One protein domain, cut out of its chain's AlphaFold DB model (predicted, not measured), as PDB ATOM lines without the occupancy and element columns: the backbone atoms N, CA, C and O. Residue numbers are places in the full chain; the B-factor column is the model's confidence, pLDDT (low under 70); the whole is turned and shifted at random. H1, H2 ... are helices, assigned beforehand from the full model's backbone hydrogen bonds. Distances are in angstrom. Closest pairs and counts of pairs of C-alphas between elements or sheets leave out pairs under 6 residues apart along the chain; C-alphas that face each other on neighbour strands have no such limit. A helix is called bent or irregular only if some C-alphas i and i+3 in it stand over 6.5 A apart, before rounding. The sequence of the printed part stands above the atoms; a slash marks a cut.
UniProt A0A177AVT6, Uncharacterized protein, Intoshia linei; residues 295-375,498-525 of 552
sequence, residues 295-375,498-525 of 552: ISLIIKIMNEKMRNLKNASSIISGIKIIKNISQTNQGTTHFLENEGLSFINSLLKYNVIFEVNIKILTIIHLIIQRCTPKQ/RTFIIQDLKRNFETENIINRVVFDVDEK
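This is residues 295 to 375 and 498 to 525 of the 552 residues of an uncharacterized protein of Intoshia linei (UniProt A0A177AVT6). Five roughly aligned helices, H1, H2, H4, H5 and H6, make a small up-and-down bundle, each running against the one before it in the chain, with the short H3 across the end of H1 and H2. H4 and H5 lie nearest the middle, H1 and H2 on one side of them, and H6 and the loosely joined H7 on the other side. The printed part has 109 residues with seven named helices, H1 to H7 in order, and no named strand; the class is all helix. It is compact, with a radius of gyration of the C-alphas of 13.7 A and spans of 38 by 31 by 20 A.

H1, residues 295 to 306, and H2, residues 309 to 326, form a helical hairpin at a shallow tilt of 25 degrees; their closest C-alphas, of Met 302 and Ile 315, are 6.6 A apart. H2 touches H3, residues 329 to 337, with residues 322 to 326 alone, at a steep tilt of 50 degrees; the closest C-alphas, of Ser 326 and Thr 332, are 4.6 A apart. H4, residues 340 to 349, touches H1, the same way at a shallow tilt of 17 degrees, closest at the C-alphas of Ile 299 and Phe 343, 6.9 A. H5, residues 354 to 371, is the hub, touching five helices; with H2 it has 12 pairs of C-alphas within 8 A, the closest those of Lys 323 and Ile 363, 5.4 A. H4 and H5 form a helical hairpin but only just touch, with 3 pairs. H6, residues 498 to 508, touches H4, closest at the C-alphas of Asn 345 and Asn 508, 6.4 A. H7, residues 511 to 525, only just touches H5, with 3 pairs, closest at the C-alphas of Phe 354 and Asp 521, 6.8 A. H1 is apart from H7. Every O i to N i+4 pair is within hydrogen-bond range in H1, H3, H4, H5, H6 and H7; in H2, 12 of 14 are.

H1 begins at C-alpha 295, (-18.118, 40.153, -36.419). H2 is 24.4 A long and irregular, C-alphas 310 and 313 being 8.5 A apart, with a kink of 35 degrees near residue 316. H5, 25.8 A long, begins at C-alpha 354, (-26.216, 30.978, -57.248). H7, 21.3 A long, ends at C-alpha 525, (-30.569, 27.291, -64.839).

The two C-alphas farthest apart, of Lys 310 and Gln 375, are 43.4 A apart. Residues 376 to 497 are not printed; C-alphas 375 and 498 are 13.5 A apart across this cut. The links that are printed whole are tight. The mean pLDDT of the printed part is 84.1; 23 printed residues are under 70, among them residues 509 to 525.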
ATOM      1  N   ILE A 295     -18.021  39.882 -34.976       97.38
ATOM      2  CA  ILE A 295     -18.118  40.153 -36.419       97.38
ATOM      3  C   ILE A 295     -16.757  39.992 -37.103       97.38
ATOM      4  O   ILE A 295     -16.650  39.271 -38.093       97.38
ATOM      5  N   SER A 296     -15.709  40.605 -36.549       97.56
ATOM      6  CA  SER A 296     -14.359  40.547 -37.118       97.56
ATOM      7  C   SER A 296     -13.802  39.123 -37.122       97.56
ATOM      8  O   SER A 296     -13.229  38.677 -38.117       97.56
ATOM      9  N   LEU A 297     -14.042  38.366 -36.044       97.69
ATOM     10  CA  LEU A 297     -13.666  36.957 -35.969       97.69
ATOM     11  C   LEU A 297     -14.413  36.116 -37.013       97.69
ATOM     12  O   LEU A 297     -13.789  35.284 -37.669       97.69
ATOM     13  N   ILE A 298     -15.723  36.331 -37.179       97.25
ATOM     14  CA  ILE A 298     -16.532  35.616 -38.173       97.25
ATOM     15  C   ILE A 298     -16.010  35.903 -39.581       97.25
ATOM     16  O   ILE A 298     -15.730  34.952 -40.304       97.25
ATOM     17  N   ILE A 299     -15.803  37.172 -39.955       96.56
ATOM     18  CA  ILE A 299     -15.259  37.553 -41.270       96.56
ATOM     19  C   ILE A 299     -13.897  36.891 -41.502       96.56
ATOM     20  O   ILE A 299     -13.678  36.269 -42.541       96.56
ATOM     21  N   LYS A 300     -12.998  36.948 -40.512       95.94
ATOM     22  CA  LYS A 300     -11.670  36.330 -40.601       95.94
ATOM     23  C   LYS A 300     -11.747  34.820 -40.828       95.94
ATOM     24  O   LYS A 300     -11.097  34.308 -41.735       95.94
ATOM     25  N   ILE A 301     -12.538  34.101 -40.029       94.69
ATOM     26  CA  ILE A 301     -12.667  32.642 -40.171       94.69
ATOM     27  C   ILE A 301     -13.342  32.287 -41.499       94.69
ATOM     28  O   ILE A 301     -12.954  31.320 -42.151       94.69
ATOM     29  N   MET A 302     -14.326  33.073 -41.925       93.81
ATOM     30  CA  MET A 302     -14.997  32.885 -43.204       93.81
ATOM     31  C   MET A 302     -14.031  33.084 -44.375       93.81
ATOM     32  O   MET A 302     -13.987  32.229 -45.251       93.81
ATOM     33  N   ASN A 303     -13.182  34.116 -44.350       93.25
ATOM     34  CA  ASN A 303     -12.085  34.303 -45.309       93.25
ATOM     35  C   ASN A 303     -11.117  33.111 -45.340       93.25
ATOM     36  O   ASN A 303     -10.757  32.639 -46.419       93.25
ATOM     37  N   GLU A 304     -10.728  32.586 -44.172       92.38
ATOM     38  CA  GLU A 304      -9.895  31.376 -44.081       92.38
ATOM     39  C   GLU A 304     -10.600  30.159 -44.716       92.38
ATOM     40  O   GLU A 304      -9.969  29.375 -45.426       92.38
ATOM     41  N   LYS A 305     -11.914  30.002 -44.492       90.25
ATOM     42  CA  LYS A 305     -12.696  28.855 -44.979       90.25
ATOM     43  C   LYS A 305     -13.138  28.955 -46.436       90.25
ATOM     44  O   LYS A 305     -13.283  27.904 -47.051       90.25
ATOM     45  N   MET A 306     -13.308  30.150 -47.000       89.25
ATOM     46  CA  MET A 306     -13.688  30.341 -48.408       89.25
ATOM     47  C   MET A 306     -12.687  29.716 -49.380       89.25
ATOM     48  O   MET A 306     -13.085  29.206 -50.421       89.25
ATOM     49  N   ARG A 307     -11.404  29.657 -49.003       85.50
ATOM     50  CA  ARG A 307     -10.367  28.964 -49.785       85.50
ATOM     51  C   ARG A 307     -10.631  27.459 -49.930       85.50
ATOM     52  O   ARG A 307     -10.115  26.834 -50.847       85.50
ATOM     53  N   ASN A 308     -11.445  26.883 -49.042       84.56
ATOM     54  CA  ASN A 308     -11.780  25.465 -48.990       84.56
ATOM     55  C   ASN A 308     -13.285  25.257 -49.237       84.56
ATOM     56  O   ASN A 308     -14.073  25.169 -48.290       84.56
ATOM     57  N   LEU A 309     -13.673  25.096 -50.509       69.88
ATOM     58  CA  LEU A 309     -15.070  24.940 -50.962       69.88
ATOM     59  C   LEU A 309     -15.849  23.783 -50.300       69.88
ATOM     60  O   LEU A 309     -17.077  23.795 -50.292       69.88
ATOM     61  N   LYS A 310     -15.167  22.818 -49.665       80.75
ATOM     62  CA  LYS A 310     -15.798  21.722 -48.898       80.75
ATOM     63  C   LYS A 310     -16.659  22.200 -47.715       80.75
ATOM     64  O   LYS A 310     -17.410  21.408 -47.164       80.75
ATOM     65  N   ASN A 311     -16.563  23.471 -47.320       81.06
ATOM     66  CA  ASN A 311     -17.246  24.029 -46.151       81.06
ATOM     67  C   ASN A 311     -18.472  24.903 -46.503       81.06
ATOM     68  O   ASN A 311     -18.745  25.885 -45.803       81.06
ATOM     69  N   ALA A 312     -19.198  24.579 -47.579       86.06
ATOM     70  CA  ALA A 312     -20.324  25.376 -48.080       86.06
ATOM     71  C   ALA A 312     -21.411  25.655 -47.019       86.06
ATOM     72  O   ALA A 312     -21.881  26.787 -46.907       86.06
ATOM     73  N   SER A 313     -21.750  24.668 -46.181       90.00
ATOM     74  CA  SER A 313     -22.697  24.785 -45.051       90.00
ATOM     75  C   SER A 313     -22.349  25.948 -44.115       90.00
ATOM     76  O   SER A 313     -23.185  26.788 -43.762       90.00
ATOM     77  N   SER A 314     -21.075  26.030 -43.744       90.81
ATOM     78  CA  SER A 314     -20.582  27.050 -42.836       90.81
ATOM     79  C   SER A 314     -20.502  28.425 -43.491       90.81
ATOM     80  O   SER A 314     -20.786  29.425 -42.831       90.81
ATOM     81  N   ILE A 315     -20.216  28.468 -44.800       91.38
ATOM     82  CA  ILE A 315     -20.244  29.706 -45.578       91.38
ATOM     83  C   ILE A 315     -21.675  30.254 -45.625       91.38
ATOM     84  O   ILE A 315     -21.913  31.423 -45.321       91.38
ATOM     85  N   ILE A 316     -22.657  29.396 -45.906       92.81
ATOM     86  CA  ILE A 316     -24.077  29.765 -45.903       92.81
ATOM     87  C   ILE A 316     -24.499  30.298 -44.527       92.81
ATOM     88  O   ILE A 316     -25.204  31.305 -44.446       92.81
ATOM     89  N   SER A 317     -24.050  29.662 -43.443       95.25
ATOM     90  CA  SER A 317     -24.336  30.118 -42.076       95.25
ATOM     91  C   SER A 317     -23.701  31.478 -41.777       95.25
ATOM     92  O   SER A 317     -24.374  32.364 -41.258       95.25
ATOM     93  N   GLY A 318     -22.446  31.700 -42.179       95.56
ATOM     94  CA  GLY A 318     -21.786  33.001 -42.044       95.56
ATOM     95  C   GLY A 318     -22.499  34.116 -42.808       95.56
ATOM     96  O   GLY A 318     -22.695  35.203 -42.274       95.56
ATOM     97  N   ILE A 319     -22.978  33.834 -44.019       95.56
ATOM     98  CA  ILE A 319     -23.734  34.800 -44.828       95.56
ATOM     99  C   ILE A 319     -25.089  35.115 -44.191       95.56
ATOM    100  O   ILE A 319     -25.489  36.276 -44.149       95.56
ATOM    101  N   LYS A 320     -25.777  34.115 -43.625       96.75
ATOM    102  CA  LYS A 320     -27.004  34.340 -42.841       96.75
ATOM    103  C   LYS A 320     -26.739  35.237 -41.625       96.75
ATOM    104  O   LYS A 320     -27.520  36.151 -41.382       96.75
ATOM    105  N   ILE A 321     -25.632  35.024 -40.908       97.69
ATOM    106  CA  ILE A 321     -25.228  35.885 -39.786       97.69
ATOM    107  C   ILE A 321     -24.994  37.325 -40.262       97.69
ATOM    108  O   ILE A 321     -25.529  38.255 -39.665       97.69
ATOM    109  N   ILE A 322     -24.254  37.522 -41.357       97.38
ATOM    110  CA  ILE A 322     -23.982  38.859 -41.908       97.38
ATOM    111  C   ILE A 322     -25.278  39.545 -42.349       97.38
ATOM    112  O   ILE A 322     -25.486  40.708 -42.016       97.38
ATOM    113  N   LYS A 323     -26.191  38.825 -43.016       97.00
ATOM    114  CA  LYS A 323     -27.526  39.339 -43.360       97.00
ATOM    115  C   LYS A 323     -28.259  39.850 -42.124       97.00
ATOM    116  O   LYS A 323     -28.752  40.972 -42.152       97.00
ATOM    117  N   ASN A 324     -28.303  39.060 -41.051       97.38
ATOM    118  CA  ASN A 324     -28.973  39.444 -39.810       97.38
ATOM    119  C   ASN A 324     -28.319  40.674 -39.153       97.38
ATOM    120  O   ASN A 324     -29.008  41.593 -38.722       97.38
ATOM    121  N   ILE A 325     -26.987  40.737 -39.118       97.38
ATOM    122  CA  ILE A 325     -26.243  41.865 -38.537       97.38
ATOM    123  C   ILE A 325     -26.503  43.159 -39.320       97.38
ATOM    124  O   ILE A 325     -26.777  44.196 -38.711       97.38
ATOM    125  N   SER A 326     -26.499  43.089 -40.655       96.50
ATOM    126  CA  SER A 326     -26.785  44.223 -41.543       96.50
ATOM    127  C   SER A 326     -28.218  44.752 -41.412       96.50
ATOM    128  O   SER A 326     -28.512  45.849 -41.880       96.50
ATOM    129  N   GLN A 327     -29.118  44.035 -40.726       95.50
ATOM    130  CA  GLN A 327     -30.441  44.538 -40.341       95.50
ATOM    131  C   GLN A 327     -30.417  45.444 -39.102       95.50
ATOM    132  O   GLN A 327     -31.470  45.930 -38.696       95.50
ATOM    133  N   THR A 328     -29.257  45.770 -38.523       95.75
ATOM    134  CA  THR A 328     -29.123  46.769 -37.436       95.75
ATOM    135  C   THR A 328     -28.084  47.839 -37.785       95.75
ATOM    136  O   THR A 328     -27.086  47.509 -38.415       95.75
ATOM    137  N   ASN A 329     -28.300  49.109 -37.410       93.81
ATOM    138  CA  ASN A 329     -27.370  50.200 -37.759       93.81
ATOM    139  C   ASN A 329     -25.968  49.930 -37.198       93.81
ATOM    140  O   ASN A 329     -24.989  49.954 -37.934       93.81
ATOM    141  N   GLN A 330     -25.892  49.575 -35.912       95.19
ATOM    142  CA  GLN A 330     -24.636  49.237 -35.243       95.19
ATOM    143  C   GLN A 330     -23.934  48.041 -35.901       95.19
ATOM    144  O   GLN A 330     -22.720  48.065 -36.099       95.19
ATOM    145  N   GLY A 331     -24.694  47.005 -36.267       96.44
ATOM    146  CA  GLY A 331     -24.162  45.847 -36.972       96.44
ATOM    147  C   GLY A 331     -23.588  46.210 -38.341       96.44
ATOM    148  O   GLY A 331     -22.473  45.795 -38.648       96.44
ATOM    149  N   THR A 332     -24.305  47.014 -39.132       96.12
ATOM    150  CA  THR A 332     -23.831  47.507 -40.435       96.12
ATOM    151  C   THR A 332     -22.545  48.317 -40.290       96.12
ATOM    152  O   THR A 332     -21.580  48.031 -40.992       96.12
ATOM    153  N   THR A 333     -22.494  49.279 -39.363       95.38
ATOM    154  CA  THR A 333     -21.304  50.116 -39.143       95.38
ATOM    155  C   THR A 333     -20.084  49.265 -38.807       95.38
ATOM    156  O   THR A 333     -19.072  49.340 -39.498       95.38
ATOM    157  N   HIS A 334     -20.198  48.365 -37.826       96.94
ATOM    158  CA  HIS A 334     -19.078  47.498 -37.463       96.94
ATOM    159  C   HIS A 334     -18.720  46.480 -38.544       96.94
ATOM    160  O   HIS A 334     -17.556  46.111 -38.672       96.94
ATOM    161  N   PHE A 335     -19.685  46.007 -39.330       97.50
ATOM    162  CA  PHE A 335     -19.387  45.157 -40.475       97.50
ATOM    163  C   PHE A 335     -18.512  45.893 -41.500       97.50
ATOM    164  O   PHE A 335     -17.520  45.333 -41.964       97.50
ATOM    165  N   LEU A 336     -18.827  47.156 -41.800       96.38
ATOM    166  CA  LEU A 336     -18.040  47.986 -42.715       96.38
ATOM    167  C   LEU A 336     -16.646  48.307 -42.160       96.38
ATOM    168  O   LEU A 336     -15.668  48.189 -42.893       96.38
ATOM    169  N   GLU A 337     -16.538  48.620 -40.866       96.00
ATOM    170  CA  GLU A 337     -15.255  48.872 -40.186       96.00
ATOM    171  C   GLU A 337     -14.306  47.663 -40.206       96.00
ATOM    172  O   GLU A 337     -13.092  47.831 -40.170       96.00
ATOM    173  N   ASN A 338     -14.843  46.441 -40.266       96.81
ATOM    174  CA  ASN A 338     -14.062  45.200 -40.268       96.81
ATOM    175  C   ASN A 338     -13.884  44.623 -41.680       96.81
ATOM    176  O   ASN A 338     -13.981  43.412 -41.874       96.81
ATOM    177  N   GLU A 339     -13.651  45.495 -42.666       96.25
ATOM    178  CA  GLU A 339     -13.398  45.134 -44.071       96.25
ATOM    179  C   GLU A 339     -14.542  44.332 -44.726       96.25
ATOM    180  O   GLU A 339     -14.334  43.558 -45.667       96.25
ATOM    181  N   GLY A 340     -15.781  44.524 -44.263       95.94
ATOM    182  CA  GLY A 340     -16.941  43.761 -44.725       95.94
ATOM    183  C   GLY A 340     -17.193  43.848 -46.234       95.94
ATOM    184  O   GLY A 340     -17.607  42.864 -46.845       95.94
ATOM    185  N   LEU A 341     -16.889  44.984 -46.874       95.00
ATOM    186  CA  LEU A 341     -17.022  45.132 -48.332       95.00
ATOM    187  C   LEU A 341     -15.997  44.294 -49.102       95.00
ATOM    188  O   LEU A 341     -16.355  43.632 -50.076       95.00
ATOM    189  N   SER A 342     -14.746  44.267 -48.636       94.94
ATOM    190  CA  SER A 342     -13.690  43.419 -49.206       94.94
ATOM    191  C   SER A 342     -14.046  41.935 -49.067       94.94
ATOM    192  O   SER A 342     -13.893  41.150 -50.007       94.94
ATOM    193  N   PHE A 343     -14.623  41.560 -47.920       94.88
ATOM    194  CA  PHE A 343     -15.154  40.219 -47.685       94.88
ATOM    195  C   PHE A 343     -16.281  39.851 -48.666       94.88
ATOM    196  O   PHE A 343     -16.242  38.778 -49.267       94.88
ATOM    197  N   ILE A 344     -17.259  40.738 -48.877       94.69
ATOM    198  CA  ILE A 344     -18.345  40.513 -49.845       94.69
ATOM    199  C   ILE A 344     -17.794  40.394 -51.272       94.69
ATOM    200  O   ILE A 344     -18.206  39.504 -52.013       94.69
ATOM    201  N   ASN A 345     -16.845  41.248 -51.660       92.31
ATOM    202  CA  ASN A 345     -16.213  41.166 -52.975       92.31
ATOM    203  C   ASN A 345     -15.477  39.827 -53.156       92.31
ATOM    204  O   ASN A 345     -15.617  39.158 -54.178       92.31
ATOM    205  N   SER A 346     -14.763  39.376 -52.121       92.81
ATOM    206  CA  SER A 346     -14.122  38.058 -52.109       92.81
ATOM    207  C   SER A 346     -15.150  36.939 -52.298       92.81
ATOM    208  O   SER A 346     -14.952  36.075 -53.150       92.81
ATOM    209  N   LEU A 347     -16.281  36.987 -51.587       91.50
ATOM    210  CA  LEU A 347     -17.373  36.027 -51.763       91.50
ATOM    211  C   LEU A 347     -17.896  35.986 -53.206       91.50
ATOM    212  O   LEU A 347     -18.085  34.900 -53.748       91.50
ATOM    213  N   LEU A 348     -18.103  37.142 -53.844       89.69
ATOM    214  CA  LEU A 348     -18.561  37.195 -55.235       89.69
ATOM    215  C   LEU A 348     -17.522  36.610 -56.201       89.69
ATOM    216  O   LEU A 348     -17.886  35.898 -57.138       89.69
ATOM    217  N   LYS A 349     -16.226  36.847 -55.964       88.94
ATOM    218  CA  LYS A 349     -15.136  36.301 -56.792       88.94
ATOM    219  C   LYS A 349     -15.030  34.778 -56.718       88.94
ATOM    220  O   LYS A 349     -14.722  34.153 -57.723       88.94
ATOM    221  N   TYR A 350     -15.318  34.170 -55.569       83.44
ATOM    222  CA  TYR A 350     -15.135  32.728 -55.350       83.44
ATOM    223  C   TYR A 350     -16.165  31.807 -56.044       83.44
ATOM    224  O   TYR A 350     -16.237  30.633 -55.695       83.44
ATOM    225  N   ASN A 351     -16.943  32.290 -57.027       66.19
ATOM    226  CA  ASN A 351     -17.961  31.493 -57.740       66.19
ATOM    227  C   ASN A 351     -18.847  30.656 -56.811       66.19
ATOM    228  O   ASN A 351     -19.096  29.474 -57.045       66.19
ATOM    229  N   VAL A 352     -19.325  31.270 -55.726       66.50
ATOM    230  CA  VAL A 352     -20.224  30.572 -54.810       66.50
ATOM    231  C   VAL A 352     -21.568  30.330 -55.508       66.50
ATOM    232  O   VAL A 352     -22.010  31.139 -56.324       66.50
ATOM    233  N   ILE A 353     -22.189  29.194 -55.180       78.19
ATOM    234  CA  ILE A 353     -23.504  28.724 -55.644       78.19
ATOM    235  C   ILE A 353     -24.481  29.898 -55.815       78.19
ATOM    236  O   ILE A 353     -24.614  30.715 -54.909       78.19
ATOM    237  N   PHE A 354     -25.227  29.938 -56.922       82.19
ATOM    238  CA  PHE A 354     -26.216  30.978 -57.248       82.19
ATOM    239  C   PHE A 354     -27.091  31.447 -56.062       82.19
ATOM    240  O   PHE A 354     -27.277  32.643 -55.841       82.19
ATOM    241  N   GLU A 355     -27.581  30.514 -55.237       83.25
ATOM    242  CA  GLU A 355     -28.406  30.818 -54.054       83.25
ATOM    243  C   GLU A 355     -27.677  31.707 -53.025       83.25
ATOM    244  O   GLU A 355     -28.279  32.522 -52.322       83.25
ATOM    245  N   VAL A 356     -26.357  31.566 -52.935       87.31
ATOM    246  CA  VAL A 356     -25.507  32.405 -52.098       87.31
ATOM    247  C   VAL A 356     -25.367  33.807 -52.692       87.31
ATOM    248  O   VAL A 356     -25.462  34.777 -51.938       87.31
ATOM    249  N   ASN A 357     -25.234  33.936 -54.015       88.44
ATOM    250  CA  ASN A 357     -25.139  35.240 -54.683       88.44
ATOM    251  C   ASN A 357     -26.399  36.089 -54.447       88.44
ATOM    252  O   ASN A 357     -26.281  37.267 -54.114       88.44
ATOM    253  N   ILE A 358     -27.597  35.489 -54.470       89.69
ATOM    254  CA  ILE A 358     -28.854  36.183 -54.115       89.69
ATOM    255  C   ILE A 358     -28.806  36.729 -52.678       89.69
ATOM    256  O   ILE A 358     -29.174  37.879 -52.412       89.69
ATOM    257  N   LYS A 359     -28.326  35.921 -51.725       91.50
ATOM    258  CA  LYS A 359     -28.202  36.344 -50.319       91.50
ATOM    259  C   LYS A 359     -27.175  37.464 -50.162       91.50
ATOM    260  O   LYS A 359     -27.406  38.377 -49.375       91.50
ATOM    261  N   ILE A 360     -26.086  37.427 -50.929       93.25
ATOM    262  CA  ILE A 360     -25.077  38.489 -50.962       93.25
ATOM    263  C   ILE A 360     -25.664  39.791 -51.516       93.25
ATOM    264  O   ILE A 360     -25.507  40.836 -50.890       93.25
ATOM    265  N   LEU A 361     -26.401  39.739 -52.626       92.44
ATOM    266  CA  LEU A 361     -27.083  40.911 -53.183       92.44
ATOM    267  C   LEU A 361     -28.071  41.520 -52.188       92.44
ATOM    268  O   LEU A 361     -28.119  42.738 -52.030       92.44
ATOM    269  N   THR A 362     -28.792  40.676 -51.446       94.44
ATOM    270  CA  THR A 362     -29.677  41.130 -50.362       94.44
ATOM    271  C   THR A 362     -28.894  41.880 -49.277       94.44
ATOM    272  O   THR A 362     -29.355  42.901 -48.776       94.44
ATOM    273  N   ILE A 363     -27.699  41.402 -48.912       95.31
ATOM    274  CA  ILE A 363     -26.823  42.081 -47.945       95.31
ATOM    275  C   ILE A 363     -26.361  43.434 -48.492       95.31
ATOM    276  O   ILE A 363     -26.444  44.426 -47.771       95.31
ATOM    277  N   ILE A 364     -25.913  43.493 -49.750       94.75
ATOM    278  CA  ILE A 364     -25.485  44.741 -50.401       94.75
ATOM    279  C   ILE A 364     -26.637  45.749 -50.412       94.75
ATOM    280  O   ILE A 364     -26.446  46.900 -50.027       94.75
ATOM    281  N   HIS A 365     -27.841  45.312 -50.776       93.88
ATOM    282  CA  HIS A 365     -29.035  46.150 -50.760       93.88
ATOM    283  C   HIS A 365     -29.325  46.723 -49.363       93.88
ATOM    284  O   HIS A 365     -29.514  47.930 -49.233       93.88
ATOM    285  N   LEU A 366     -29.277  45.892 -48.313       93.62
ATOM    286  CA  LEU A 366     -29.459  46.343 -46.925       93.62
ATOM    287  C   LEU A 366     -28.384  47.350 -46.492       93.62
ATOM    288  O   LEU A 366     -28.693  48.325 -45.808       93.62
ATOM    289  N   ILE A 367     -27.126  47.131 -46.890       93.81
ATOM    290  CA  ILE A 367     -26.024  48.061 -46.609       93.81
ATOM    291  C   ILE A 367     -26.270  49.395 -47.318       93.81
ATOM    292  O   ILE A 367     -26.165  50.436 -46.673       93.81
ATOM    293  N   ILE A 368     -26.638  49.377 -48.604       91.88
ATOM    294  CA  ILE A 368     -26.938  50.590 -49.375       91.88
ATOM    295  C   ILE A 368     -28.077  51.355 -48.710       91.88
ATOM    296  O   ILE A 368     -27.867  52.510 -48.365       91.88
ATOM    297  N   GLN A 369     -29.217  50.707 -48.440       90.69
ATOM    298  CA  GLN A 369     -30.374  51.339 -47.791       90.69
ATOM    299  C   GLN A 369     -30.018  52.030 -46.470       90.69
ATOM    300  O   GLN A 369     -30.583  53.068 -46.137       90.69
ATOM    301  N   ARG A 370     -29.090  51.446 -45.707       87.81
ATOM    302  CA  ARG A 370     -28.633  51.968 -44.414       87.81
ATOM    303  C   ARG A 370     -27.618  53.095 -44.534       87.81
ATOM    304  O   ARG A 370     -27.588  53.973 -43.678       87.81
ATOM    305  N   CYS A 371     -26.765  53.045 -45.550       84.00
ATOM    306  CA  CYS A 371     -25.722  54.044 -45.768       84.00
ATOM    307  C   CYS A 371     -26.238  55.249 -46.560       84.00
ATOM    308  O   CYS A 371     -25.689  56.345 -46.436       84.00
ATOM    309  N   THR A 372     -27.289  55.075 -47.362       81.88
ATOM    310  CA  THR A 372     -27.971  56.183 -48.023       81.88
ATOM    311  C   THR A 372     -28.818  56.929 -47.001       81.88
ATOM    312  O   THR A 372     -29.595  56.285 -46.293       81.88
ATOM    313  N   PRO A 373     -28.721  58.269 -46.910       64.56
ATOM    314  CA  PRO A 373     -29.713  59.021 -46.157       64.56
ATOM    315  C   PRO A 373     -31.091  58.625 -46.685       64.56
ATOM    316  O   PRO A 373     -31.253  58.500 -47.903       64.56
ATOM    317  N   LYS A 374     -32.074  58.440 -45.793       71.19
ATOM    318  CA  LYS A 374     -33.473  58.512 -46.216       71.19
ATOM    319  C   LYS A 374     -33.588  59.876 -46.864       71.19
ATOM    320  O   LYS A 374     -33.593  60.886 -46.162       71.19
ATOM    321  N   GLN A 375     -33.552  59.918 -48.192       55.53
ATOM    322  CA  GLN A 375     -33.935  61.110 -48.905       55.53
ATOM    323  C   GLN A 375     -35.389  61.270 -48.500       55.53
ATOM    324  O   GLN A 375     -36.267  60.601 -49.032       55.53
ATOM    325  N   ARG A 498     -20.130  58.373 -45.364       64.56
ATOM    326  CA  ARG A 498     -21.117  57.812 -46.305       64.56
ATOM    327  C   ARG A 498     -20.659  57.916 -47.757       64.56
ATOM    328  O   ARG A 498     -20.754  56.931 -48.484       64.56
ATOM    329  N   THR A 499     -20.133  59.068 -48.171       71.19
ATOM    330  CA  THR A 499     -19.603  59.252 -49.533       71.19
ATOM    331  C   THR A 499     -18.466  58.274 -49.822       71.19
ATOM    332  O   THR A 499     -18.464  57.659 -50.887       71.19
ATOM    333  N   PHE A 500     -17.563  58.050 -48.859       75.88
ATOM    334  CA  PHE A 500     -16.510  57.038 -48.981       75.88
ATOM    335  C   PHE A 500     -17.071  55.621 -49.099       75.88
ATOM    336  O   PHE A 500     -16.662  54.899 -50.001       75.88
ATOM    337  N   ILE A 501     -18.066  55.241 -48.288       73.06
ATOM    338  CA  ILE A 501     -18.712  53.921 -48.399       73.06
ATOM    339  C   ILE A 501     -19.341  53.736 -49.785       73.06
ATOM    340  O   ILE A 501     -19.157  52.695 -50.406       73.06
ATOM    341  N   ILE A 502     -20.059  54.734 -50.309       72.44
ATOM    342  CA  ILE A 502     -20.677  54.655 -51.644       72.44
ATOM    343  C   ILE A 502     -19.607  54.562 -52.740       72.44
ATOM    344  O   ILE A 502     -19.768  53.802 -53.695       72.44
ATOM    345  N   GLN A 503     -18.515  55.319 -52.623       76.38
ATOM    346  CA  GLN A 503     -17.394  55.230 -53.557       76.38
ATOM    347  C   GLN A 503     -16.708  53.864 -53.486       76.38
ATOM    348  O   GLN A 503     -16.426  53.284 -54.529       76.38
ATOM    349  N   ASP A 504     -16.503  53.313 -52.294       72.62
ATOM    350  CA  ASP A 504     -15.921  51.986 -52.106       72.62
ATOM    351  C   ASP A 504     -16.847  50.883 -52.603       72.62
ATOM    352  O   ASP A 504     -16.369  49.910 -53.179       72.62
ATOM    353  N   LEU A 505     -18.166  51.031 -52.454       71.19
ATOM    354  CA  LEU A 505     -19.132  50.144 -53.097       71.19
ATOM    355  C   LEU A 505     -18.967  50.190 -54.620       71.19
ATOM    356  O   LEU A 505     -18.840  49.143 -55.241       71.19
ATOM    357  N   LYS A 506     -18.890  51.384 -55.220       70.19
ATOM    358  CA  LYS A 506     -18.674  51.534 -56.671       70.19
ATOM    359  C   LYS A 506     -17.326  50.979 -57.141       70.19
ATOM    360  O   LYS A 506     -17.256  50.419 -58.225       70.19
ATOM    361  N   ARG A 507     -16.262  51.134 -56.346       74.31
ATOM    362  CA  ARG A 507     -14.915  50.627 -56.663       74.31
ATOM    363  C   ARG A 507     -14.819  49.111 -56.528       74.31
ATOM    364  O   ARG A 507     -14.157  48.470 -57.330       74.31
ATOM    365  N   ASN A 508     -15.434  48.543 -55.491       70.50
ATOM    366  CA  ASN A 508     -15.328  47.113 -55.198       70.50
ATOM    367  C   ASN A 508     -16.315  46.265 -55.999       70.50
ATOM    368  O   ASN A 508     -16.031  45.097 -56.257       70.50
ATOM    369  N   PHE A 509     -17.462  46.833 -56.366       68.62
ATOM    370  CA  PHE A 509     -18.489  46.164 -57.143       68.62
ATOM    371  C   PHE A 509     -18.565  46.821 -58.519       68.62
ATOM    372  O   PHE A 509     -19.281  47.804 -58.702       68.62
ATOM    373  N   GLU A 510     -17.858  46.255 -59.500       68.19
ATOM    374  CA  GLU A 510     -18.194  46.485 -60.907       68.19
ATOM    375  C   GLU A 510     -19.595  45.906 -61.121       68.19
ATOM    376  O   GLU A 510     -19.775  44.708 -61.344       68.19
ATOM    377  N   THR A 511     -20.610  46.755 -60.946       57.41
ATOM    378  CA  THR A 511     -22.028  46.376 -61.002       57.41
ATOM    379  C   THR A 511     -22.357  45.613 -62.278       57.41
ATOM    380  O   THR A 511     -23.171  44.699 -62.239       57.41
ATOM    381  N   GLU A 512     -21.671  45.930 -63.375       60.94
ATOM    382  CA  GLU A 512     -21.810  45.268 -64.667       60.94
ATOM    383  C   GLU A 512     -21.398  43.789 -64.611       60.94
ATOM    384  O   GLU A 512     -22.168  42.930 -65.024       60.94
ATOM    385  N   ASN A 513     -20.276  43.446 -63.968       63.12
ATOM    386  CA  ASN A 513     -19.840  42.051 -63.825       63.12
ATOM    387  C   ASN A 513     -20.770  41.223 -62.936       63.12
ATOM    388  O   ASN A 513     -20.968  40.033 -63.175       63.12
ATOM    389  N   ILE A 514     -21.347  41.836 -61.900       58.41
ATOM    390  CA  ILE A 514     -22.281  41.152 -60.998       58.41
ATOM    391  C   ILE A 514     -23.610  40.910 -61.709       58.41
ATOM    392  O   ILE A 514     -24.138  39.804 -61.641       58.41
ATOM    393  N   ILE A 515     -24.131  41.923 -62.407       58.09
ATOM    394  CA  ILE A 515     -25.368  41.821 -63.186       58.09
ATOM    395  C   ILE A 515     -25.196  40.783 -64.295       58.09
ATOM    396  O   ILE A 515     -25.990  39.850 -64.358       58.09
ATOM    397  N   ASN A 516     -24.130  40.879 -65.093       64.56
ATOM    398  CA  ASN A 516     -23.857  39.943 -66.185       64.56
ATOM    399  C   ASN A 516     -23.769  38.501 -65.686       64.56
ATOM    400  O   ASN A 516     -24.271  37.588 -66.332       64.56
ATOM    401  N   ARG A 517     -23.193  38.294 -64.501       60.31
ATOM    402  CA  ARG A 517     -23.053  36.963 -63.918       60.31
ATOM    403  C   ARG A 517     -24.342  36.409 -63.322       60.31
ATOM    404  O   ARG A 517     -24.625  35.232 -63.490       60.31
ATOM    405  N   VAL A 518     -25.142  37.242 -62.658       58.62
ATOM    406  CA  VAL A 518     -26.464  36.828 -62.162       58.62
ATOM    407  C   VAL A 518     -27.386  36.488 -63.329       58.62
ATOM    408  O   VAL A 518     -28.096  35.491 -63.255       58.62
ATOM    409  N   VAL A 519     -27.354  37.284 -64.400       59.03
ATOM    410  CA  VAL A 519     -28.108  37.024 -65.634       59.03
ATOM    411  C   VAL A 519     -27.649  35.710 -66.272       59.03
ATOM    412  O   VAL A 519     -28.484  34.854 -66.543       59.03
ATOM    413  N   PHE A 520     -26.337  35.498 -66.400       62.19
ATOM    414  CA  PHE A 520     -25.776  34.264 -66.956       62.19
ATOM    415  C   PHE A 520     -26.187  33.006 -66.166       62.19
ATOM    416  O   PHE A 520     -26.651  32.036 -66.759       62.19
ATOM    417  N   ASP A 521     -26.087  33.031 -64.830       56.28
ATOM    418  CA  ASP A 521     -26.466  31.889 -63.979       56.28
ATOM    419  C   ASP A 521     -27.980  31.579 -64.055       56.28
ATOM    420  O   ASP A 521     -28.397  30.424 -63.917       56.28
ATOM    421  N   VAL A 522     -28.825  32.606 -64.240       58.56
ATOM    422  CA  VAL A 522     -30.275  32.440 -64.438       58.56
ATOM    423  C   VAL A 522     -30.552  31.776 -65.782       58.56
ATOM    424  O   VAL A 522     -31.305  30.802 -65.820       58.56
ATOM    425  N   ASP A 523     -29.916  32.248 -66.853       61.66
ATOM    426  CA  ASP A 523     -30.062  31.680 -68.194       61.66
ATOM    427  C   ASP A 523     -29.620  30.208 -68.220       61.66
ATOM    428  O   ASP A 523     -30.343  29.350 -68.729       61.66
ATOM    429  N   GLU A 524     -28.495  29.872 -67.578       69.69
ATOM    430  CA  GLU A 524     -28.012  28.491 -67.476       69.69
ATOM    431  C   GLU A 524     -29.002  27.584 -66.721       69.69
ATOM    432  O   GLU A 524     -29.309  26.475 -67.168       69.69
ATOM    433  N   LYS A 525     -29.569  28.058 -65.603       59.19
ATOM    434  CA  LYS A 525     -30.569  27.291 -64.839       59.19
ATOM    435  C   LYS A 525     -31.891  27.106 -65.575       59.19
ATOM    436  O   LYS A 525     -32.539  26.076 -65.371       59.19
TER     437      LYS A 525